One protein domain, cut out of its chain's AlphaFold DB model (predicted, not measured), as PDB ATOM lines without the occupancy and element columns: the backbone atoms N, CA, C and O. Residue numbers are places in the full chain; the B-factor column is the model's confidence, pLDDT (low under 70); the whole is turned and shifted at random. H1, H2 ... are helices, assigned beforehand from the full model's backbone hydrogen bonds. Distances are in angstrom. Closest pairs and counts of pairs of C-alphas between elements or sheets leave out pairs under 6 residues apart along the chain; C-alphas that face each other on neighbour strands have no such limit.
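AT A GLANCE: This is residues 6 to 171 of the 272 residues of an uncharacterized protein of Cavenderia fasciculata (strain SH3) (UniProt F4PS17). Four helices, H3, H4, H6 and H7, make an up-and-down bundle in the middle, each running against the one before; the hairpin H1 and H2 packs on one end of the long axis, H8 and H9 on the other. Residues 22 to 29 stick out. The 166 printed residues, all helix in class, have nine named helices, H1 to H9 in order, and no named strand. The whole is compact, radius of gyration of the C-alphas 16.7 A, spanning 53 by 35 by 31 A.

HOW THE PARTS SIT: H1, residues 6 to 23, touches H4, residues 66 to 82, about perpendicular at 85 degrees, through residues 11 to 15 alone; closest are the C-alphas of Ala 15 and Lys 71, 5.6 A. H3, residues 49 to 62, and H4 form a hairpin at a shallow tilt of 30 degrees, closest C-alphas Met 60 and Lys 69, 4.5 A. H7, residues 113 to 133, touches H4 at a steep tilt of 38 degrees, closest C-alphas Asp 77 and Ile 122, 5.3 A. H9, residues 155 to 168, touches H7 through residues 116 to 124 of H7 alone, closest C-alphas Phe 120 and Leu 163, 6.0 A. Every O i to N i+4 pair is within hydrogen-bond range in H1, H3, H4 and H9, but 15 of 17 in H7.

IN THESE COORDINATES: H1 begins at C-alpha 6 (15.247, -30.383, 14.573) and H9 ends at C-alpha 168 (-13.985, -56.586, 12.373). H2, residues 28 to 47, is 30.0 A long and H7 30.5 A. H5 is residues 86 to 89, H6 93 to 108, H8 138 to 149.

THE WHOLE: The printed part has no cut, and its links are tight. Residues 25 to 26, 85 and 170 to 171 are under pLDDT 70.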
ATOM      1  N   GLU A   6      14.881 -29.929  15.915       97.88
ATOM      2  CA  GLU A   6      15.247 -30.383  14.573       97.88
ATOM      3  C   GLU A   6      14.222 -31.384  14.025       97.88
ATOM      4  O   GLU A   6      13.789 -31.273  12.870       97.88
ATOM      5  N   PHE A   7      13.747 -32.306  14.862       98.00
ATOM      6  CA  PHE A   7      12.691 -33.245  14.518       98.00
ATOM      7  C   PHE A   7      11.360 -32.527  14.285       98.00
ATOM      8  O   PHE A   7      10.695 -32.774  13.274       98.00
ATOM      9  N   ILE A   8      10.984 -31.581  15.155       98.19
ATOM     10  CA  ILE A   8       9.773 -30.764  14.960       98.19
ATOM     11  C   ILE A   8       9.858 -30.017  13.627       98.19
ATOM     12  O   ILE A   8       8.929 -30.076  12.816       98.19
ATOM     13  N   LYS A   9      10.988 -29.353  13.359       97.56
ATOM     14  CA  LYS A   9      11.229 -28.634  12.103       97.56
ATOM     15  C   LYS A   9      11.118 -29.565  10.898       97.56
ATOM     16  O   LYS A   9      10.478 -29.198   9.912       97.56
ATOM     17  N   THR A  10      11.662 -30.777  10.994       98.00
ATOM     18  CA  THR A  10      11.548 -31.824   9.969       98.00
ATOM     19  C   THR A  10      10.081 -32.159   9.685       98.00
ATOM     20  O   THR A  10       9.658 -32.123   8.528       98.00
ATOM     21  N   VAL A  11       9.266 -32.408  10.715       97.81
ATOM     22  CA  VAL A  11       7.830 -32.704  10.550       97.81
ATOM     23  C   VAL A  11       7.076 -31.516   9.944       97.81
ATOM     24  O   VAL A  11       6.273 -31.709   9.030       97.81
ATOM     25  N   VAL A  12       7.361 -30.287  10.386       97.12
ATOM     26  CA  VAL A  12       6.735 -29.060   9.862       97.12
ATOM     27  C   VAL A  12       7.046 -28.856   8.380       97.12
ATOM     28  O   VAL A  12       6.142 -28.547   7.600       97.12
ATOM     29  N   ILE A  13       8.303 -29.045   7.972       96.12
ATOM     30  CA  ILE A  13       8.708 -28.973   6.564       96.12
ATOM     31  C   ILE A  13       7.939 -30.017   5.751       96.12
ATOM     32  O   ILE A  13       7.283 -29.667   4.770       96.12
ATOM     33  N   LEU A  14       7.934 -31.276   6.205       96.50
ATOM     34  CA  LEU A  14       7.236 -32.360   5.513       96.50
ATOM     35  C   LEU A  14       5.721 -32.129   5.424       96.50
ATOM     36  O   LEU A  14       5.095 -32.610   4.474       96.50
ATOM     37  N   ALA A  15       5.118 -31.457   6.406       95.69
ATOM     38  CA  ALA A  15       3.706 -31.085   6.387       95.69
ATOM     39  C   ALA A  15       3.428 -30.023   5.314       95.69
ATOM     40  O   ALA A  15       2.624 -30.257   4.414       95.69
ATOM     41  N   ARG A  16       4.170 -28.908   5.343       94.00
ATOM     42  CA  ARG A  16       4.025 -27.800   4.379       94.00
ATOM     43  C   ARG A  16       4.274 -28.235   2.939       94.00
ATOM     44  O   ARG A  16       3.650 -27.734   2.010       94.00
ATOM     45  N   GLU A  17       5.216 -29.144   2.725       90.94
ATOM     46  CA  GLU A  17       5.521 -29.632   1.383       90.94
ATOM     47  C   GLU A  17       4.448 -30.578   0.826       90.94
ATOM     48  O   GLU A  17       4.297 -30.656  -0.390       90.94
ATOM     49  N   GLU A  18       3.709 -31.297   1.678       90.38
ATOM     50  CA  GLU A  18       2.567 -32.114   1.238       90.38
ATOM     51  C   GLU A  18       1.407 -31.212   0.797       90.38
ATOM     52  O   GLU A  18       0.913 -31.377  -0.313       90.38
ATOM     53  N   GLU A  19       1.097 -30.171   1.571       90.06
ATOM     54  CA  GLU A  19       0.086 -29.162   1.222       90.06
ATOM     55  C   GLU A  19       0.410 -28.438  -0.099       90.06
ATOM     56  O   GLU A  19      -0.444 -28.275  -0.969       90.06
ATOM     57  N   LYS A  20       1.677 -28.058  -0.320       90.19
ATOM     58  CA  LYS A  20       2.100 -27.444  -1.594       90.19
ATOM     59  C   LYS A  20       1.908 -28.366  -2.802       90.19
ATOM     60  O   LYS A  20       1.680 -27.868  -3.902       90.19
ATOM     61  N   ARG A  21       2.034 -29.687  -2.625       87.50
ATOM     62  CA  ARG A  21       1.852 -30.670  -3.711       87.50
ATOM     63  C   ARG A  21       0.394 -30.841  -4.100       87.50
ATOM     64  O   ARG A  21       0.134 -31.143  -5.258       87.50
ATOM     65  N   GLU A  22      -0.518 -30.662  -3.154       87.69
ATOM     66  CA  GLU A  22      -1.955 -30.735  -3.412       87.69
ATOM     67  C   GLU A  22      -2.449 -29.498  -4.189       87.69
ATOM     68  O   GLU A  22      -3.401 -29.606  -4.954       87.69
ATOM     69  N   ASN A  23      -1.750 -28.357  -4.081       86.75
ATOM     70  CA  ASN A  23      -2.217 -27.072  -4.615       86.75
ATOM     71  C   ASN A  23      -1.596 -26.602  -5.957       86.75
ATOM     72  O   ASN A  23      -2.216 -25.771  -6.619       86.75
ATOM     73  N   HIS A  24      -0.410 -27.065  -6.405       84.50
ATOM     74  CA  HIS A  24       0.266 -26.472  -7.587       84.50
ATOM     75  C   HIS A  24       1.138 -27.410  -8.452       84.50
ATOM     76  O   HIS A  24       1.734 -28.375  -7.971       84.50
ATOM     77  N   HIS A  25       1.303 -27.036  -9.736       69.75
ATOM     78  CA  HIS A  25       2.351 -27.544 -10.635       69.75
ATOM     79  C   HIS A  25       3.747 -27.203 -10.080       69.75
ATOM     80  O   HIS A  25       4.060 -26.050  -9.791       69.75
ATOM     81  N   GLN A  26       4.568 -28.235  -9.889       65.69
ATOM     82  CA  GLN A  26       5.792 -28.203  -9.086       65.69
ATOM     83  C   GLN A  26       6.919 -27.338  -9.673       65.69
ATOM     84  O   GLN A  26       7.402 -27.597 -10.773       65.69
ATOM     85  N   ASP A  27       7.439 -26.408  -8.865       72.25
ATOM     86  CA  ASP A  27       8.780 -25.840  -9.044       72.25
ATOM     87  C   ASP A  27       9.841 -26.909  -8.714       72.25
ATOM     88  O   ASP A  27       9.836 -27.529  -7.642       72.25
ATOM     89  N   ARG A  28      10.773 -27.117  -9.648       76.25
ATOM     90  CA  ARG A  28      11.844 -28.120  -9.590       76.25
ATOM     91  C   ARG A  28      12.733 -27.961  -8.351       76.25
ATOM     92  O   ARG A  28      13.221 -28.962  -7.825       76.25
ATOM     93  N   ASN A  29      12.913 -26.735  -7.851       75.56
ATOM     94  CA  ASN A  29      13.774 -26.465  -6.693       75.56
ATOM     95  C   ASN A  29      13.197 -27.002  -5.372       75.56
ATOM     96  O   ASN A  29      13.952 -27.451  -4.506       75.56
ATOM     97  N   SER A  30      11.867 -27.048  -5.242       77.06
ATOM     98  CA  SER A  30      11.173 -27.581  -4.058       77.06
ATOM     99  C   SER A  30      11.469 -29.073  -3.835       77.06
ATOM    100  O   SER A  30      11.591 -29.548  -2.706       77.06
ATOM    101  N   TYR A  31      11.683 -29.826  -4.920       78.19
ATOM    102  CA  TYR A  31      11.895 -31.272  -4.851       78.19
ATOM    103  C   TYR A  31      13.197 -31.664  -4.133       78.19
ATOM    104  O   TYR A  31      13.238 -32.672  -3.423       78.19
ATOM    105  N   LYS A  32      14.262 -30.862  -4.284       81.06
ATOM    106  CA  LYS A  32      15.568 -31.147  -3.670       81.06
ATOM    107  C   LYS A  32      15.506 -31.043  -2.144       81.06
ATOM    108  O   LYS A  32      15.998 -31.934  -1.454       81.06
ATOM    109  N   TYR A  33      14.874 -29.991  -1.620       75.81
ATOM    110  CA  TYR A  33      14.743 -29.776  -0.175       75.81
ATOM    111  C   TYR A  33      13.880 -30.859   0.489       75.81
ATOM    112  O   TYR A  33      14.281 -31.451   1.494       75.81
ATOM    113  N   TYR A  34      12.768 -31.215  -0.157       80.69
ATOM    114  CA  TYR A  34      11.887 -32.304   0.261       80.69
ATOM    115  C   TYR A  34      12.615 -33.648   0.371       80.69
ATOM    116  O   TYR A  34      12.419 -34.409   1.322       80.69
ATOM    117  N   SER A  35      13.476 -33.953  -0.605       87.44
ATOM    118  CA  SER A  35      14.260 -35.189  -0.606       87.44
ATOM    119  C   SER A  35      15.202 -35.262   0.598       87.44
ATOM    120  O   SER A  35      15.261 -36.299   1.259       87.44
ATOM    121  N   ASN A  36      15.888 -34.164   0.924       94.56
ATOM    122  CA  ASN A  36      16.806 -34.115   2.063       94.56
ATOM    123  C   ASN A  36      16.062 -34.282   3.394       94.56
ATOM    124  O   ASN A  36      16.466 -35.090   4.227       94.56
ATOM    125  N   THR A  37      14.931 -33.595   3.569       95.56
ATOM    126  CA  THR A  37      14.118 -33.693   4.793       95.56
ATOM    127  C   THR A  37      13.557 -35.104   4.990       95.56
ATOM    128  O   THR A  37      13.539 -35.632   6.101       95.56
ATOM    129  N   LYS A  38      13.161 -35.779   3.905       95.06
ATOM    130  CA  LYS A  38      12.765 -37.193   3.955       95.06
ATOM    131  C   LYS A  38      13.899 -38.126   4.358       95.06
ATOM    132  O   LYS A  38      13.655 -39.077   5.095       95.06
ATOM    133  N   GLN A  39      15.104 -37.897   3.840       95.88
ATOM    134  CA  GLN A  39      16.278 -38.688   4.212       95.88
ATOM    135  C   GLN A  39      16.625 -38.485   5.687       95.88
ATOM    136  O   GLN A  39      16.903 -39.463   6.375       95.88
ATOM    137  N   LEU A  40      16.518 -37.250   6.184       96.62
ATOM    138  CA  LEU A  40      16.704 -36.942   7.598       96.62
ATOM    139  C   LEU A  40      15.659 -37.649   8.474       96.62
ATOM    140  O   LEU A  40      16.024 -38.336   9.422       96.62
ATOM    141  N   PHE A  41      14.375 -37.593   8.106       97.25
ATOM    142  CA  PHE A  41      13.334 -38.361   8.798       97.25
ATOM    143  C   PHE A  41      13.624 -39.869   8.793       97.25
ATOM    144  O   PHE A  41      13.518 -40.526   9.826       97.25
ATOM    145  N   LYS A  42      14.050 -40.419   7.647       96.19
ATOM    146  CA  LYS A  42      14.430 -41.833   7.540       96.19
ATOM    147  C   LYS A  42      15.580 -42.181   8.490       96.19
ATOM    148  O   LYS A  42      15.534 -43.240   9.107       96.19
ATOM    149  N   LYS A  43      16.570 -41.295   8.629       96.69
ATOM    150  CA  LYS A  43      17.683 -41.470   9.565       96.69
ATOM    151  C   LYS A  43      17.180 -41.590  11.007       96.69
ATOM    152  O   LYS A  43      17.494 -42.582  11.650       96.69
ATOM    153  N   TYR A  44      16.306 -40.687  11.465       96.69
ATOM    154  CA  TYR A  44      15.708 -40.795  12.806       96.69
ATOM    155  C   TYR A  44      15.022 -42.148  13.041       96.69
ATOM    156  O   TYR A  44      15.194 -42.751  14.095       96.69
ATOM    157  N   THR A  45      14.273 -42.650  12.053       95.38
ATOM    158  CA  THR A  45      13.535 -43.919  12.189       95.38
ATOM    159  C   THR A  45      14.407 -45.174  12.154       95.38
ATOM    160  O   THR A  45      13.911 -46.237  12.519       95.38
ATOM    161  N   LEU A  46      15.650 -45.066  11.670       93.62
ATOM    162  CA  LEU A  46      16.614 -46.167  11.610       93.62
ATOM    163  C   LEU A  46      17.564 -46.155  12.811       93.62
ATOM    164  O   LEU A  46      17.867 -47.218  13.338       93.62
ATOM    165  N   ASP A  47      18.009 -44.970  13.236       96.06
ATOM    166  CA  ASP A  47      18.984 -44.820  14.320       96.06
ATOM    167  C   ASP A  47      18.363 -45.138  15.694       96.06
ATOM    168  O   ASP A  47      18.992 -45.798  16.517       96.06
ATOM    169  N   ASP A  48      17.128 -44.682  15.951       96.56
ATOM    170  CA  ASP A  48      16.393 -44.960  17.196       96.56
ATOM    171  C   ASP A  48      14.871 -45.033  16.930       96.56
ATOM    172  O   ASP A  48      14.148 -44.034  17.075       96.56
ATOM    173  N   PRO A  49      14.359 -46.216  16.529       95.62
ATOM    174  CA  PRO A  49      12.939 -46.443  16.246       95.62
ATOM    175  C   PRO A  49      12.012 -46.024  17.393       95.62
ATOM    176  O   PRO A  49      11.006 -45.344  17.177       95.62
ATOM    177  N   SER A  50      12.379 -46.387  18.626       97.12
ATOM    178  CA  SER A  50      11.594 -46.099  19.829       97.12
ATOM    179  C   SER A  50      11.445 -44.596  20.053       97.12
ATOM    180  O   SER A  50      10.342 -44.111  20.323       97.12
ATOM    181  N   ARG A  51      12.531 -43.835  19.892       97.44
ATOM    182  CA  ARG A  51      12.503 -42.374  20.020       97.44
ATOM    183  C   ARG A  51      11.677 -41.718  18.923       97.44
ATOM    184  O   ARG A  51      10.838 -40.875  19.235       97.44
ATOM    185  N   ALA A  52      11.853 -42.134  17.669       97.31
ATOM    186  CA  ALA A  52      11.078 -41.600  16.552       97.31
ATOM    187  C   ALA A  52       9.566 -41.821  16.749       97.31
ATOM    188  O   ALA A  52       8.782 -40.883  16.592       97.31
ATOM    189  N   VAL A  53       9.152 -43.026  17.166       97.50
ATOM    190  CA  VAL A  53       7.747 -43.322  17.493       97.50
ATOM    191  C   VAL A  53       7.274 -42.502  18.694       97.50
ATOM    192  O   VAL A  53       6.203 -41.896  18.620       97.50
ATOM    193  N   SER A  54       8.070 -42.396  19.767       98.19
ATOM    194  CA  SER A  54       7.721 -41.563  20.929       98.19
ATOM    195  C   SER A  54       7.450 -40.113  20.538       98.19
ATOM    196  O   SER A  54       6.512 -39.510  21.054       98.19
ATOM    197  N   TRP A  55       8.278 -39.549  19.665       98.50
ATOM    198  CA  TRP A  55       8.166 -38.169  19.213       98.50
ATOM    199  C   TRP A  55       6.963 -37.952  18.300       98.50
ATOM    200  O   TRP A  55       6.259 -36.954  18.450       98.50
ATOM    201  N   LEU A  56       6.668 -38.892  17.399       98.50
ATOM    202  CA  LEU A  56       5.453 -38.835  16.582       98.50
ATOM    203  C   LEU A  56       4.190 -38.918  17.445       98.50
ATOM    204  O   LEU A  56       3.295 -38.093  17.272       98.50
ATOM    205  N   LEU A  57       4.142 -39.834  18.420       98.25
ATOM    206  CA  LEU A  57       3.035 -39.931  19.381       98.25
ATOM    207  C   LEU A  57       2.878 -38.642  20.191       98.25
ATOM    208  O   LEU A  57       1.766 -38.132  20.337       98.25
ATOM    209  N   PHE A  58       3.988 -38.066  20.663       98.31
ATOM    210  CA  PHE A  58       3.964 -36.779  21.353       98.31
ATOM    211  C   PHE A  58       3.332 -35.694  20.476       98.31
ATOM    212  O   PHE A  58       2.440 -34.984  20.932       98.31
ATOM    213  N   LEU A  59       3.741 -35.584  19.209       98.44
ATOM    214  CA  LEU A  59       3.188 -34.591  18.284       98.44
ATOM    215  C   LEU A  59       1.709 -34.839  17.966       98.44
ATOM    216  O   LEU A  59       0.959 -33.873  17.857       98.44
ATOM    217  N   MET A  60       1.265 -36.095  17.867       98.31
ATOM    218  CA  MET A  60      -0.154 -36.435  17.681       98.31
ATOM    219  C   MET A  60      -1.012 -35.943  18.854       98.31
ATOM    220  O   MET A  60      -2.058 -35.323  18.650       98.31
ATOM    221  N   VAL A  61      -0.557 -36.175  20.087       97.50
ATOM    222  CA  VAL A  61      -1.320 -35.850  21.302       97.50
ATOM    223  C   VAL A  61      -1.195 -34.367  21.659       97.50
ATOM    224  O   VAL A  61      -2.200 -33.672  21.833       97.50
ATOM    225  N   LYS A  62       0.040 -33.866  21.754       97.75
ATOM    226  CA  LYS A  62       0.395 -32.550  22.311       97.75
ATOM    227  C   LYS A  62       0.720 -31.484  21.265       97.75
ATOM    228  O   LYS A  62       0.913 -30.332  21.643       97.75
ATOM    229  N   GLY A  63       0.763 -31.822  19.975       96.94
ATOM    230  CA  GLY A  63       1.007 -30.840  18.917       96.94
ATOM    231  C   GLY A  63       0.006 -29.683  18.973       96.94
ATOM    232  O   GLY A  63      -1.189 -29.894  19.154       96.94
ATOM    233  N   THR A  64       0.473 -28.448  18.828       95.50
ATOM    234  CA  THR A  64      -0.394 -27.259  18.911       95.50
ATOM    235  C   THR A  64      -1.208 -27.045  17.640       95.50
ATOM    236  O   THR A  64      -2.371 -26.653  17.699       95.50
ATOM    237  N   PHE A  65      -0.613 -27.331  16.482       96.06
ATOM    238  CA  PHE A  65      -1.236 -27.119  15.182       96.06
ATOM    239  C   PHE A  65      -1.802 -28.418  14.607       96.06
ATOM    240  O   PHE A  65      -1.111 -29.438  14.544       96.06
ATOM    241  N   THR A  66      -3.038 -28.364  14.111       95.56
ATOM    242  CA  THR A  66      -3.745 -29.511  13.515       95.56
ATOM    243  C   THR A  66      -2.969 -30.142  12.361       95.56
ATOM    244  O   THR A  66      -2.822 -31.357  12.328       95.56
ATOM    245  N   PHE A  67      -2.362 -29.344  11.476       95.81
ATOM    246  CA  PHE A  67      -1.566 -29.874  10.363       95.81
ATOM    247  C   PHE A  67      -0.311 -30.645  10.823       95.81
ATOM    248  O   PHE A  67       0.131 -31.566  10.138       95.81
ATOM    249  N   ILE A  68       0.266 -30.299  11.985       96.62
ATOM    250  CA  ILE A  68       1.387 -31.054  12.569       96.62
ATOM    251  C   ILE A  68       0.877 -32.392  13.099       96.62
ATOM    252  O   ILE A  68       1.500 -33.415  12.823       96.62
ATOM    253  N   LYS A  69      -0.266 -32.400  13.799       97.94
ATOM    254  CA  LYS A  69      -0.910 -33.635  14.274       97.94
ATOM    255  C   LYS A  69      -1.237 -34.572  13.109       97.94
ATOM    256  O   LYS A  69      -0.819 -35.730  13.123       97.94
ATOM    257  N   ASP A  70      -1.897 -34.049  12.075       97.19
ATOM    258  CA  ASP A  70      -2.242 -34.772  10.846       97.19
ATOM    259  C   ASP A  70      -0.999 -35.345  10.164       97.19
ATOM    260  O   ASP A  70      -1.005 -36.478   9.673       97.19
ATOM    261  N   LYS A  71       0.101 -34.586  10.142       97.69
ATOM    262  CA  LYS A  71       1.341 -35.088   9.563       97.69
ATOM    263  C   LYS A  71       1.993 -36.162  10.425       97.69
ATOM    264  O   LYS A  71       2.483 -37.147   9.874       97.69
ATOM    265  N   ALA A  72       1.998 -35.995  11.742       98.38
ATOM    266  CA  ALA A  72       2.584 -36.952  12.669       98.38
ATOM    267  C   ALA A  72       1.874 -38.314  12.591       98.38
ATOM    268  O   ALA A  72       2.550 -39.328  12.414       98.38
ATOM    269  N   VAL A  73       0.533 -38.336  12.591       98.44
ATOM    270  CA  VAL A  73      -0.236 -39.587  12.446       98.44
ATOM    271  C   VAL A  73       0.018 -40.249  11.088       98.44
ATOM    272  O   VAL A  73       0.271 -41.447  11.023       98.44
ATOM    273  N   LYS A  74       0.078 -39.468   9.999       97.81
ATOM    274  CA  LYS A  74       0.424 -39.968   8.654       97.81
ATOM    275  C   LYS A  74       1.814 -40.597   8.603       97.81
ATOM    276  O   LYS A  74       2.022 -41.586   7.903       97.81
ATOM    277  N   LEU A  75       2.794 -39.971   9.257       97.75
ATOM    278  CA  LEU A  75       4.169 -40.463   9.284       97.75
ATOM    279  C   LEU A  75       4.273 -41.756  10.093       97.75
ATOM    280  O   LEU A  75       4.942 -42.673   9.623       97.75
ATOM    281  N   LEU A  76       3.586 -41.846  11.237       98.06
ATOM    282  CA  LEU A  76       3.557 -43.059  12.054       98.06
ATOM    283  C   LEU A  76       2.847 -44.213  11.334       98.06
ATOM    284  O   LEU A  76       3.417 -45.293  11.238       98.06
ATOM    285  N   ASP A  77       1.680 -43.976  10.730       97.25
ATOM    286  CA  ASP A  77       0.973 -44.991   9.932       97.25
ATOM    287  C   ASP A  77       1.864 -45.542   8.804       97.25
ATOM    288  O   ASP A  77       2.126 -46.739   8.690       97.25
ATOM    289  N   ARG A  78       2.462 -44.642   8.011       95.44
ATOM    290  CA  ARG A  78       3.378 -45.032   6.928       95.44
ATOM    291  C   ARG A  78       4.612 -45.778   7.430       95.44
ATOM    292  O   ARG A  78       5.169 -46.565   6.668       95.44
ATOM    293  N   LEU A  79       5.081 -45.483   8.640       95.50
ATOM    294  CA  LEU A  79       6.232 -46.143   9.244       95.50
ATOM    295  C   LEU A  79       5.903 -47.604   9.569       95.50
ATOM    296  O   LEU A  79       6.650 -48.484   9.141       95.50
ATOM    297  N   LEU A  80       4.756 -47.846  10.210       94.12
ATOM    298  CA  LEU A  80       4.272 -49.184  10.559       94.12
ATOM    299  C   LEU A  80       3.968 -50.029   9.312       94.12
ATOM    300  O   LEU A  80       4.388 -51.178   9.230       94.12
ATOM    301  N   ILE A  81       3.346 -49.442   8.284       89.12
ATOM    302  CA  ILE A  81       3.042 -50.162   7.034       89.12
ATOM    303  C   ILE A  81       4.320 -50.529   6.261       89.12
ATOM    304  O   ILE A  81       4.442 -51.629   5.724       89.12
ATOM    305  N   LYS A  82       5.281 -49.601   6.138       85.44
ATOM    306  CA  LYS A  82       6.448 -49.801   5.257       85.44
ATOM    307  C   LYS A  82       7.503 -50.728   5.829       85.44
ATOM    308  O   LYS A  82       8.170 -51.405   5.050       85.44
ATOM    309  N   GLN A  83       7.704 -50.701   7.141       78.12
ATOM    310  CA  GLN A  83       8.762 -51.482   7.780       78.12
ATOM    311  C   GLN A  83       8.314 -52.900   8.167       78.12
ATOM    312  O   GLN A  83       9.123 -53.653   8.699       78.12
ATOM    313  N   ARG A  84       7.083 -53.284   7.783       73.19
ATOM    314  CA  ARG A  84       6.437 -54.571   8.087       73.19
ATOM    315  C   ARG A  84       6.249 -54.783   9.595       73.19
ATOM    316  O   ARG A  84       6.625 -53.943  10.411       73.19
ATOM    317  N   GLU A  85       5.620 -55.901   9.945       65.56
ATOM    318  CA  GLU A  85       5.246 -56.255  11.321       65.56
ATOM    319  C   GLU A  85       6.446 -56.280  12.282       65.56
ATOM    320  O   GLU A  85       6.315 -55.894  13.443       65.56
ATOM    321  N   ASP A  86       7.638 -56.605  11.777       79.69
ATOM    322  CA  ASP A  86       8.885 -56.630  12.548       79.69
ATOM    323  C   ASP A  86       9.221 -55.272  13.183       79.69
ATOM    324  O   ASP A  86       9.887 -55.228  14.216       79.69
ATOM    325  N   TYR A  87       8.742 -54.158  12.610       91.50
ATOM    326  CA  TYR A  87       9.041 -52.827  13.135       91.50
ATOM    327  C   TYR A  87       8.563 -52.636  14.572       91.50
ATOM    328  O   TYR A  87       9.280 -52.062  15.391       91.50
ATOM    329  N   ILE A  88       7.364 -53.138  14.884       94.88
ATOM    330  CA  ILE A  88       6.791 -53.037  16.230       94.88
ATOM    331  C   ILE A  88       7.640 -53.840  17.222       94.88
ATOM    332  O   ILE A  88       7.825 -53.397  18.351       94.88
ATOM    333  N   GLY A  89       8.244 -54.948  16.779       92.69
ATOM    334  CA  GLY A  89       9.144 -55.769  17.591       92.69
ATOM    335  C   GLY A  89      10.469 -55.106  17.972       92.69
ATOM    336  O   GLY A  89      11.113 -55.552  18.916       92.69
ATOM    337  N   TYR A  90      10.875 -54.031  17.289       94.19
ATOM    338  CA  TYR A  90      12.049 -53.233  17.672       94.19
ATOM    339  C   TYR A  90      11.720 -52.100  18.656       94.19
ATOM    340  O   TYR A  90      12.620 -51.376  19.095       94.19
ATOM    341  N   LEU A  91      10.442 -51.891  18.983       96.25
ATOM    342  CA  LEU A  91      10.035 -50.874  19.943       96.25
ATOM    343  C   LEU A  91      10.196 -51.402  21.368       96.25
ATOM    344  O   LEU A  91       9.898 -52.553  21.660       96.25
ATOM    345  N   SER A  92      10.638 -50.536  22.276       96.62
ATOM    346  CA  SER A  92      10.650 -50.871  23.701       96.62
ATOM    347  C   SER A  92       9.228 -50.981  24.262       96.62
ATOM    348  O   SER A  92       8.332 -50.240  23.846       96.62
ATOM    349  N   ASP A  93       9.043 -51.827  25.278       96.81
ATOM    350  CA  ASP A  93       7.754 -52.033  25.957       96.81
ATOM    351  C   ASP A  93       7.128 -50.721  26.440       96.81
ATOM    352  O   ASP A  93       5.921 -50.509  26.331       96.81
ATOM    353  N   THR A  94       7.953 -49.791  26.928       97.56
ATOM    354  CA  THR A  94       7.510 -48.455  27.344       97.56
ATOM    355  C   THR A  94       6.831 -47.701  26.200       97.56
ATOM    356  O   THR A  94       5.791 -47.070  26.404       97.56
ATOM    357  N   ILE A  95       7.393 -47.761  24.989       97.94
ATOM    358  CA  ILE A  95       6.829 -47.097  23.809       97.94
ATOM    359  C   ILE A  95       5.581 -47.819  23.319       97.94
ATOM    360  O   ILE A  95       4.606 -47.146  22.991       97.94
ATOM    361  N   ILE A  96       5.575 -49.152  23.338       97.38
ATOM    362  CA  ILE A  96       4.397 -49.953  22.990       97.38
ATOM    363  C   ILE A  96       3.226 -49.607  23.918       97.38
ATOM    364  O   ILE A  96       2.163 -49.210  23.446       97.38
ATOM    365  N   ASN A  97       3.431 -49.650  25.236       97.88
ATOM    366  CA  ASN A  97       2.396 -49.321  26.219       97.88
ATOM    367  C   ASN A  97       1.910 -47.873  26.097       97.88
ATOM    368  O   ASN A  97       0.711 -47.607  26.177       97.88
ATOM    369  N   THR A  98       2.824 -46.938  25.829       97.69
ATOM    370  CA  THR A  98       2.456 -45.543  25.560       97.69
ATOM    371  C   THR A  98       1.597 -45.431  24.298       97.69
ATOM    372  O   THR A  98       0.583 -44.739  24.314       97.69
ATOM    373  N   ALA A  99       1.961 -46.124  23.214       97.75
ATOM    374  CA  ALA A  99       1.201 -46.122  21.968       97.75
ATOM    375  C   ALA A  99      -0.214 -46.678  22.170       97.75
ATOM    376  O   ALA A  99      -1.172 -46.036  21.740       97.75
ATOM    377  N   LYS A 100      -0.355 -47.808  22.878       97.62
ATOM    378  CA  LYS A 100      -1.653 -48.411  23.226       97.62
ATOM    379  C   LYS A 100      -2.563 -47.394  23.914       97.62
ATOM    380  O   LYS A 100      -3.664 -47.119  23.450       97.62
ATOM    381  N   VAL A 101      -2.073 -46.781  24.989       97.38
ATOM    382  CA  VAL A 101      -2.859 -45.845  25.803       97.38
ATOM    383  C   VAL A 101      -3.201 -44.569  25.032       97.38
ATOM    384  O   VAL A 101      -4.353 -44.142  25.015       97.38
ATOM    385  N   GLU A 102      -2.216 -43.937  24.395       97.94
ATOM    386  CA  GLU A 102      -2.421 -42.637  23.751       97.94
ATOM    387  C   GLU A 102      -3.260 -42.737  22.470       97.94
ATOM    388  O   GLU A 102      -4.055 -41.841  22.193       97.94
ATOM    389  N   THR A 103      -3.155 -43.829  21.704       98.06
ATOM    390  CA  THR A 103      -3.993 -44.017  20.505       98.06
ATOM    391  C   THR A 103      -5.464 -44.245  20.850       98.06
ATOM    392  O   THR A 103      -6.324 -43.686  20.172       98.06
ATOM    393  N   ILE A 104      -5.760 -44.966  21.936       97.56
ATOM    394  CA  ILE A 104      -7.131 -45.130  22.440       97.56
ATOM    395  C   ILE A 104      -7.677 -43.807  22.983       97.56
ATOM    396  O   ILE A 104      -8.789 -43.422  22.633       97.56
ATOM    397  N   LYS A 105      -6.886 -43.046  23.753       97.06
ATOM    398  CA  LYS A 105      -7.294 -41.706  24.217       97.06
ATOM    399  C   LYS A 105      -7.629 -40.757  23.066       97.06
ATOM    400  O   LYS A 105      -8.550 -39.955  23.189       97.06
ATOM    401  N   LEU A 106      -6.907 -40.832  21.945       97.94
ATOM    402  CA  LEU A 106      -7.175 -39.987  20.776       97.94
ATOM    403  C   LEU A 106      -8.559 -40.232  20.154       97.94
ATOM    404  O   LEU A 106      -9.063 -39.336  19.475       97.94
ATOM    405  N   LEU A 107      -9.204 -41.378  20.414       97.56
ATOM    406  CA  LEU A 107     -10.574 -41.645  19.962       97.56
ATOM    407  C   LEU A 107     -11.599 -40.680  20.576       97.56
ATOM    408  O   LEU A 107     -12.610 -40.414  19.936       97.56
ATOM    409  N   ASP A 108     -11.323 -40.109  21.753       97.44
ATOM    410  CA  ASP A 108     -12.208 -39.145  22.433       97.44
ATOM    411  C   ASP A 108     -12.188 -37.741  21.798       97.44
ATOM    412  O   ASP A 108     -12.986 -36.865  22.121       97.44
ATOM    413  N   SER A 109     -11.273 -37.499  20.857       96.44
ATOM    414  CA  SER A 109     -11.143 -36.195  20.210       96.44
ATOM    415  C   SER A 109     -11.953 -36.083  18.914       96.44
ATOM    416  O   SER A 109     -12.263 -37.069  18.244       96.44
ATOM    417  N   THR A 110     -12.282 -34.852  18.518       96.44
ATOM    418  CA  THR A 110     -12.856 -34.577  17.195       96.44
ATOM    419  C   THR A 110     -11.777 -34.753  16.127       96.44
ATOM    420  O   THR A 110     -10.870 -33.927  16.007       96.44
ATOM    421  N   LEU A 111     -11.871 -35.829  15.344       95.50
ATOM    422  CA  LEU A 111     -10.877 -36.201  14.337       95.50
ATOM    423  C   LEU A 111     -11.321 -35.809  12.924       95.50
ATOM    424  O   LEU A 111     -12.475 -36.002  12.545       95.50
ATOM    425  N   SER A 112     -10.383 -35.327  12.105       96.38
ATOM    426  CA  SER A 112     -10.608 -35.237  10.658       96.38
ATOM    427  C   SER A 112     -10.710 -36.644  10.060       96.38
ATOM    428  O   SER A 112     -10.104 -37.585  10.576       96.38
ATOM    429  N   ASN A 113     -11.428 -36.811   8.944       96.69
ATOM    430  CA  ASN A 113     -11.543 -38.120   8.281       96.69
ATOM    431  C   ASN A 113     -10.170 -38.732   7.964       96.69
ATOM    432  O   ASN A 113      -9.955 -39.926   8.168       96.69
ATOM    433  N   THR A 114      -9.229 -37.898   7.517       95.25
ATOM    434  CA  THR A 114      -7.862 -38.315   7.198       95.25
ATOM    435  C   THR A 114      -7.093 -38.726   8.451       95.25
ATOM    436  O   THR A 114      -6.482 -39.792   8.455       95.25
ATOM    437  N   PHE A 115      -7.137 -37.929   9.528       97.50
ATOM    438  CA  PHE A 115      -6.485 -38.293  10.791       97.50
ATOM    439  C   PHE A 115      -7.058 -39.600  11.335       97.50
ATOM    440  O   PHE A 115      -6.305 -40.502  11.692       97.50
ATOM    441  N   ARG A 116      -8.391 -39.718  11.339       97.56
ATOM    442  CA  ARG A 116      -9.123 -40.893  11.812       97.56
ATOM    443  C   ARG A 116      -8.700 -42.159  11.072       97.56
ATOM    444  O   ARG A 116      -8.392 -43.150  11.720       97.56
ATOM    445  N   GLN A 117      -8.611 -42.115   9.741       96.81
ATOM    446  CA  GLN A 117      -8.165 -43.265   8.951       96.81
ATOM    447  C   GLN A 117      -6.749 -43.716   9.334       96.81
ATOM    448  O   GLN A 117      -6.522 -44.904   9.547       96.81
ATOM    449  N   HIS A 118      -5.801 -42.781   9.442       97.75
ATOM    450  CA  HIS A 118      -4.424 -43.119   9.811       97.75
ATOM    451  C   HIS A 118      -4.319 -43.612  11.259       97.75
ATOM    452  O   HIS A 118      -3.582 -44.558  11.521       97.75
ATOM    453  N   LEU A 119      -5.078 -43.027  12.191       98.25
ATOM    454  CA  LEU A 119      -5.146 -43.505  13.572       98.25
ATOM    455  C   LEU A 119      -5.661 -44.948  13.632       98.25
ATOM    456  O   LEU A 119      -5.080 -45.770  14.334       98.25
ATOM    457  N   PHE A 120      -6.711 -45.270  12.873       96.81
ATOM    458  CA  PHE A 120      -7.264 -46.624  12.830       96.81
ATOM    459  C   PHE A 120      -6.266 -47.628  12.265       96.81
ATOM    460  O   PHE A 120      -6.097 -48.690  12.853       96.81
ATOM    461  N   ASN A 121      -5.548 -47.277  11.195       95.12
ATOM    462  CA  ASN A 121      -4.494 -48.133  10.648       95.12
ATOM    463  C   ASN A 121      -3.360 -48.382  11.664       95.12
ATOM    464  O   ASN A 121      -2.819 -49.485  11.730       95.12
ATOM    465  N   ILE A 122      -3.006 -47.375  12.473       96.81
ATOM    466  CA  ILE A 122      -1.999 -47.516  13.536       96.81
ATOM    467  C   ILE A 122      -2.490 -48.487  14.611       96.81
ATOM    468  O   ILE A 122      -1.768 -49.424  14.947       96.81
ATOM    469  N   ILE A 123      -3.706 -48.282  15.133       96.38
ATOM    470  CA  ILE A 123      -4.292 -49.164  16.153       96.38
ATOM    471  C   ILE A 123      -4.399 -50.588  15.609       96.38
ATOM    472  O   ILE A 123      -3.990 -51.523  16.288       96.38
ATOM    473  N   GLU A 124      -4.867 -50.749  14.372       93.19
ATOM    474  CA  GLU A 124      -4.928 -52.041  13.693       93.19
ATOM    475  C   GLU A 124      -3.549 -52.705  13.596       93.19
ATOM    476  O   GLU A 124      -3.419 -53.879  13.927       93.19
ATOM    477  N   SER A 125      -2.510 -51.963  13.204       93.50
ATOM    478  CA  SER A 125      -1.146 -52.498  13.093       93.50
ATOM    479  C   SER A 125      -0.623 -53.004  14.441       93.50
ATOM    480  O   SER A 125      -0.071 -54.100  14.525       93.50
ATOM    481  N   PHE A 126      -0.829 -52.234  15.514       94.62
ATOM    482  CA  PHE A 126      -0.467 -52.670  16.862       94.62
ATOM    483  C   PHE A 126      -1.324 -53.846  17.338       94.62
ATOM    484  O   PHE A 126      -0.779 -54.776  17.921       94.62
ATOM    485  N   ALA A 127      -2.630 -53.856  17.068       92.25
ATOM    486  CA  ALA A 127      -3.520 -54.952  17.445       92.25
ATOM    487  C   ALA A 127      -3.112 -56.259  16.752       92.25
ATOM    488  O   ALA A 127      -2.948 -57.277  17.416       92.25
ATOM    489  N   MET A 128      -2.852 -56.211  15.442       87.62
ATOM    490  CA  MET A 128      -2.381 -57.361  14.670       87.62
ATOM    491  C   MET A 128      -1.068 -57.937  15.207       87.62
ATOM    492  O   MET A 128      -0.889 -59.151  15.197       87.62
ATOM    493  N   TYR A 129      -0.157 -57.088  15.685       89.12
ATOM    494  CA  TYR A 129       1.115 -57.544  16.235       89.12
ATOM    495  C   TYR A 129       0.999 -58.034  17.689       89.12
ATOM    496  O   TYR A 129       1.571 -59.065  18.047       89.12
ATOM    497  N   LEU A 130       0.273 -57.313  18.545       90.12
ATOM    498  CA  LEU A 130       0.268 -57.529  19.996       90.12
ATOM    499  C   LEU A 130      -0.786 -58.534  20.464       90.12
ATOM    500  O   LEU A 130      -0.482 -59.351  21.331       90.12
ATOM    501  N   ALA A 131      -1.995 -58.510  19.894       87.69
ATOM    502  CA  ALA A 131      -3.077 -59.414  20.284       87.69
ATOM    503  C   ALA A 131      -2.723 -60.909  20.148       87.69
ATOM    504  O   ALA A 131      -2.931 -61.637  21.115       87.69
ATOM    505  N   PRO A 132      -2.103 -61.406  19.050       80.31
ATOM    506  CA  PRO A 132      -1.731 -62.826  18.986       80.31
ATOM    507  C   PRO A 132      -0.676 -63.210  20.026       80.31
ATOM    508  O   PRO A 132      -0.464 -64.385  20.284       80.31
ATOM    509  N   ARG A 133       0.025 -62.238  20.609       84.38
ATOM    510  CA  ARG A 133       1.066 -62.476  21.610       84.38
ATOM    511  C   ARG A 133       0.546 -62.324  23.041       84.38
ATOM    512  O   ARG A 133       1.344 -62.400  23.968       84.38
ATOM    513  N   GLY A 134      -0.752 -62.074  23.226       83.81
ATOM    514  CA  GLY A 134      -1.323 -61.785  24.543       83.81
ATOM    515  C   GLY A 134      -0.871 -60.439  25.126       83.81
ATOM    516  O   GLY A 134      -0.882 -60.236  26.334       83.81
ATOM    517  N   LEU A 135      -0.366 -59.522  24.287       91.44
ATOM    518  CA  LEU A 135       0.226 -58.253  24.732       91.44
ATOM    519  C   LEU A 135      -0.761 -57.075  24.661       91.44
ATOM    520  O   LEU A 135      -0.393 -55.943  24.989       91.44
ATOM    521  N   TRP A 136      -2.001 -57.309  24.215       94.75
ATOM    522  CA  TRP A 136      -3.061 -56.295  24.166       94.75
ATOM    523  C   TRP A 136      -4.469 -56.877  24.379       94.75
ATOM    524  O   TRP A 136      -5.422 -56.487  23.706       94.75
ATOM    525  N   ASP A 137      -4.595 -57.807  25.323       88.50
ATOM    526  CA  ASP A 137      -5.851 -58.508  25.636       88.50
ATOM    527  C   ASP A 137      -6.965 -57.559  26.100       88.50
ATOM    528  O   ASP A 137      -8.150 -57.830  25.934       88.50
ATOM    529  N   GLU A 138      -6.596 -56.401  26.647       94.69
ATOM    530  CA  GLU A 138      -7.541 -55.401  27.122       94.69
ATOM    531  C   GLU A 138      -8.195 -54.573  26.001       94.69
ATOM    532  O   GLU A 138      -9.126 -53.816  26.285       94.69
ATOM    533  N   LEU A 139      -7.723 -54.669  24.746       92.81
ATOM    534  CA  LEU A 139      -8.225 -53.839  23.643       92.81
ATOM    535  C   LEU A 139      -9.716 -54.073  23.395       92.81
ATOM    536  O   LEU A 139     -10.485 -53.116  23.365       92.81
ATOM    537  N   GLU A 140     -10.113 -55.334  23.219       89.62
ATOM    538  CA  GLU A 140     -11.490 -55.708  22.884       89.62
ATOM    539  C   GLU A 140     -12.460 -55.239  23.971       89.62
ATOM    540  O   GLU A 140     -13.381 -54.472  23.686       89.62
ATOM    541  N   GLN A 141     -12.173 -55.585  25.229       90.38
ATOM    542  CA  GLN A 141     -12.988 -55.173  26.370       90.38
ATOM    543  C   GLN A 141     -13.083 -53.646  26.484       90.38
ATOM    544  O   GLN A 141     -14.171 -53.115  26.688       90.38
ATOM    545  N   SER A 142     -11.972 -52.923  26.286       93.69
ATOM    546  CA  SER A 142     -11.968 -51.455  26.349       93.69
ATOM    547  C   SER A 142     -12.884 -50.832  25.293       93.69
ATOM    548  O   SER A 142     -13.612 -49.882  25.586       93.69
ATOM    549  N   LEU A 143     -12.870 -51.354  24.060       93.19
ATOM    550  CA  LEU A 143     -13.737 -50.868  22.985       93.19
ATOM    551  C   LEU A 143     -15.210 -51.216  23.255       93.19
ATOM    552  O   LEU A 143     -16.086 -50.380  23.022       93.19
ATOM    553  N   GLU A 144     -15.493 -52.411  23.777       91.94
ATOM    554  CA  GLU A 144     -16.851 -52.802  24.166       91.94
ATOM    555  C   GLU A 144     -17.422 -51.926  25.281       91.94
ATOM    556  O   GLU A 144     -18.579 -51.508  25.199       91.94
ATOM    557  N   ASP A 145     -16.627 -51.638  26.309       94.06
ATOM    558  CA  ASP A 145     -17.048 -50.823  27.447       94.06
ATOM    559  C   ASP A 145     -17.390 -49.397  27.004       94.06
ATOM    560  O   ASP A 145     -18.417 -48.849  27.414       94.06
ATOM    561  N   ILE A 146     -16.597 -48.826  26.089       94.44
ATOM    562  CA  ILE A 146     -16.884 -47.523  25.475       94.44
ATOM    563  C   ILE A 146     -18.207 -47.559  24.697       94.44
ATOM    564  O   ILE A 146     -18.994 -46.616  24.786       94.44
ATOM    565  N   VAL A 147     -18.485 -48.626  23.943       94.81
ATOM    566  CA  VAL A 147     -19.739 -48.741  23.179       94.81
ATOM    567  C   VAL A 147     -20.948 -48.924  24.094       94.81
ATOM    568  O   VAL A 147     -21.985 -48.310  23.849       94.81
ATOM    569  N   LYS A 148     -20.832 -49.748  25.142       95.44
ATOM    570  CA  LYS A 148     -21.919 -50.023  26.096       95.44
ATOM    571  C   LYS A 148     -22.225 -48.813  26.984       95.44
ATOM    572  O   LYS A 148     -23.387 -48.582  27.302       95.44
ATOM    573  N   GLY A 149     -21.199 -48.063  27.388       94.62
ATOM    574  CA  GLY A 149     -21.325 -46.887  28.257       94.62
ATOM    575  C   GLY A 149     -21.435 -45.544  27.525       94.62
ATOM    576  O   GLY A 149     -21.620 -44.515  28.173       94.62
ATOM    577  N   GLY A 150     -21.284 -45.528  26.201       92.12
ATOM    578  CA  GLY A 150     -21.204 -44.303  25.410       92.12
ATOM    579  C   GLY A 150     -22.531 -43.555  25.286       92.12
ATOM    580  O   GLY A 150     -23.603 -44.148  25.181       92.12
ATOM    581  N   VAL A 151     -22.448 -42.225  25.242       93.25
ATOM    582  CA  VAL A 151     -23.578 -41.342  24.921       93.25
ATOM    583  C   VAL A 151     -23.564 -41.043  23.421       93.25
ATOM    584  O   VAL A 151     -22.520 -40.693  22.866       93.25
ATOM    585  N   GLU A 152     -24.718 -41.176  22.763       94.62
ATOM    586  CA  GLU A 152     -24.869 -40.886  21.330       94.62
ATOM    587  C   GLU A 152     -24.437 -39.455  20.974       94.62
ATOM    588  O   GLU A 152     -24.702 -38.503  21.710       94.62
ATOM    589  N   GLY A 153     -23.773 -39.307  19.824       91.44
ATOM    590  CA  GLY A 153     -23.278 -38.023  19.316       91.44
ATOM    591  C   GLY A 153     -21.948 -37.542  19.909       91.44
ATOM    592  O   GLY A 153     -21.469 -36.478  19.512       91.44
ATOM    593  N   LEU A 154     -21.328 -38.292  20.831       95.56
ATOM    594  CA  LEU A 154     -19.964 -38.005  21.284       95.56
ATOM    595  C   LEU A 154     -18.918 -38.572  20.304       95.56
ATOM    596  O   LEU A 154     -19.046 -39.731  19.894       95.56
ATOM    597  N   PRO A 155     -17.833 -37.823  20.000       96.44
ATOM    598  CA  PRO A 155     -16.767 -38.288  19.110       96.44
ATOM    599  C   PRO A 155     -16.195 -39.651  19.504       96.44
ATOM    600  O   PRO A 155     -15.929 -40.475  18.630       96.44
ATOM    601  N   LEU A 156     -16.069 -39.910  20.811       96.31
ATOM    602  CA  LEU A 156     -15.580 -41.178  21.343       96.31
ATOM    603  C   LEU A 156     -16.382 -42.379  20.837       96.31
ATOM    604  O   LEU A 156     -15.793 -43.349  20.360       96.31
ATOM    605  N   LEU A 157     -17.713 -42.318  20.915       95.88
ATOM    606  CA  LEU A 157     -18.578 -43.429  20.525       95.88
ATOM    607  C   LEU A 157     -18.537 -43.656  19.009       95.88
ATOM    608  O   LEU A 157     -18.385 -44.792  18.558       95.88
ATOM    609  N   ASP A 158     -18.604 -42.577  18.227       96.75
ATOM    610  CA  ASP A 158     -18.565 -42.640  16.762       96.75
ATOM    611  C   ASP A 158     -17.229 -43.185  16.249       96.75
ATOM    612  O   ASP A 158     -17.192 -44.079  15.395       96.75
ATOM    613  N   ASN A 159     -16.117 -42.685  16.793       97.12
ATOM    614  CA  ASN A 159     -14.781 -43.156  16.443       97.12
ATOM    615  C   ASN A 159     -14.581 -44.615  16.863       97.12
ATOM    616  O   ASN A 159     -14.040 -45.395  16.082       97.12
ATOM    617  N   THR A 160     -15.059 -45.008  18.045       96.62
ATOM    618  CA  THR A 160     -14.940 -46.386  18.544       96.62
ATOM    619  C   THR A 160     -15.732 -47.367  17.685       96.62
ATOM    620  O   THR A 160     -15.189 -48.387  17.268       96.62
ATOM    621  N   ARG A 161     -16.981 -47.049  17.325       95.38
ATOM    622  CA  ARG A 161     -17.786 -47.885  16.415       95.38
ATOM    623  C   ARG A 161     -17.121 -48.037  15.051       95.38
ATOM    624  O   ARG A 161     -17.084 -49.137  14.503       95.38
ATOM    625  N   ALA A 162     -16.588 -46.947  14.502       95.75
ATOM    626  CA  ALA A 162     -15.889 -46.984  13.225       95.75
ATOM    627  C   ALA A 162     -14.591 -47.809  13.303       95.75
ATOM    628  O   ALA A 162     -14.314 -48.580  12.387       95.75
ATOM    629  N   LEU A 163     -13.839 -47.710  14.403       94.69
ATOM    630  CA  LEU A 163     -12.656 -48.532  14.647       94.69
ATOM    631  C   LEU A 163     -13.016 -50.016  14.764       94.69
ATOM    632  O   LEU A 163     -12.398 -50.826  14.084       94.69
ATOM    633  N   ILE A 164     -14.038 -50.374  15.551       92.44
ATOM    634  CA  ILE A 164     -14.529 -51.758  15.644       92.44
ATOM    635  C   ILE A 164     -14.887 -52.268  14.252       92.44
ATOM    636  O   ILE A 164     -14.452 -53.344  13.873       92.44
ATOM    637  N   GLN A 165     -15.593 -51.480  13.435       92.31
ATOM    638  CA  GLN A 165     -15.875 -51.884  12.059       92.31
ATOM    639  C   GLN A 165     -14.607 -52.113  11.232       92.31
ATOM    640  O   GLN A 165     -14.608 -53.029  10.420       92.31
ATOM    641  N   VAL A 166     -13.548 -51.313  11.395       90.69
ATOM    642  CA  VAL A 166     -12.264 -51.540  10.708       90.69
ATOM    643  C   VAL A 166     -11.620 -52.843  11.180       90.69
ATOM    644  O   VAL A 166     -11.259 -53.666  10.341       90.69
ATOM    645  N   LEU A 167     -11.556 -53.063  12.495       88.88
ATOM    646  CA  LEU A 167     -10.967 -54.261  13.095       88.88
ATOM    647  C   LEU A 167     -11.760 -55.531  12.728       88.88
ATOM    648  O   LEU A 167     -11.170 -56.538  12.347       88.88
ATOM    649  N   SER A 168     -13.095 -55.474  12.746       84.19
ATOM    650  CA  SER A 168     -13.985 -56.586  12.373       84.19
ATOM    651  C   SER A 168     -14.056 -56.825  10.864       84.19
ATOM    652  O   SER A 168     -14.274 -57.954  10.434       84.19
ATOM    653  N   LYS A 169     -13.864 -55.786  10.037       82.94
ATOM    654  CA  LYS A 169     -13.686 -55.927   8.578       82.94
ATOM    655  C   LYS A 169     -12.284 -56.400   8.213       82.94
ATOM    656  O   LYS A 169     -11.976 -56.468   7.019       82.94
ATOM    657  N   GLY A 170     -11.447 -56.709   9.205       59.66
ATOM    658  CA  GLY A 170     -10.163 -57.352   9.016       59.66
ATOM    659  C   GLY A 170     -10.306 -58.469   7.992       59.66
ATOM    660  O   GLY A 170     -11.015 -59.448   8.207       59.66
ATOM    661  N   ASN A 171      -9.681 -58.252   6.832       57.78
ATOM    662  CA  ASN A 171      -9.624 -59.187   5.717       57.78
ATOM    663  C   ASN A 171      -9.361 -60.589   6.298       57.78
ATOM    664  O   ASN A 171      -8.471 -60.686   7.137       57.78
TER     665      ASN A 171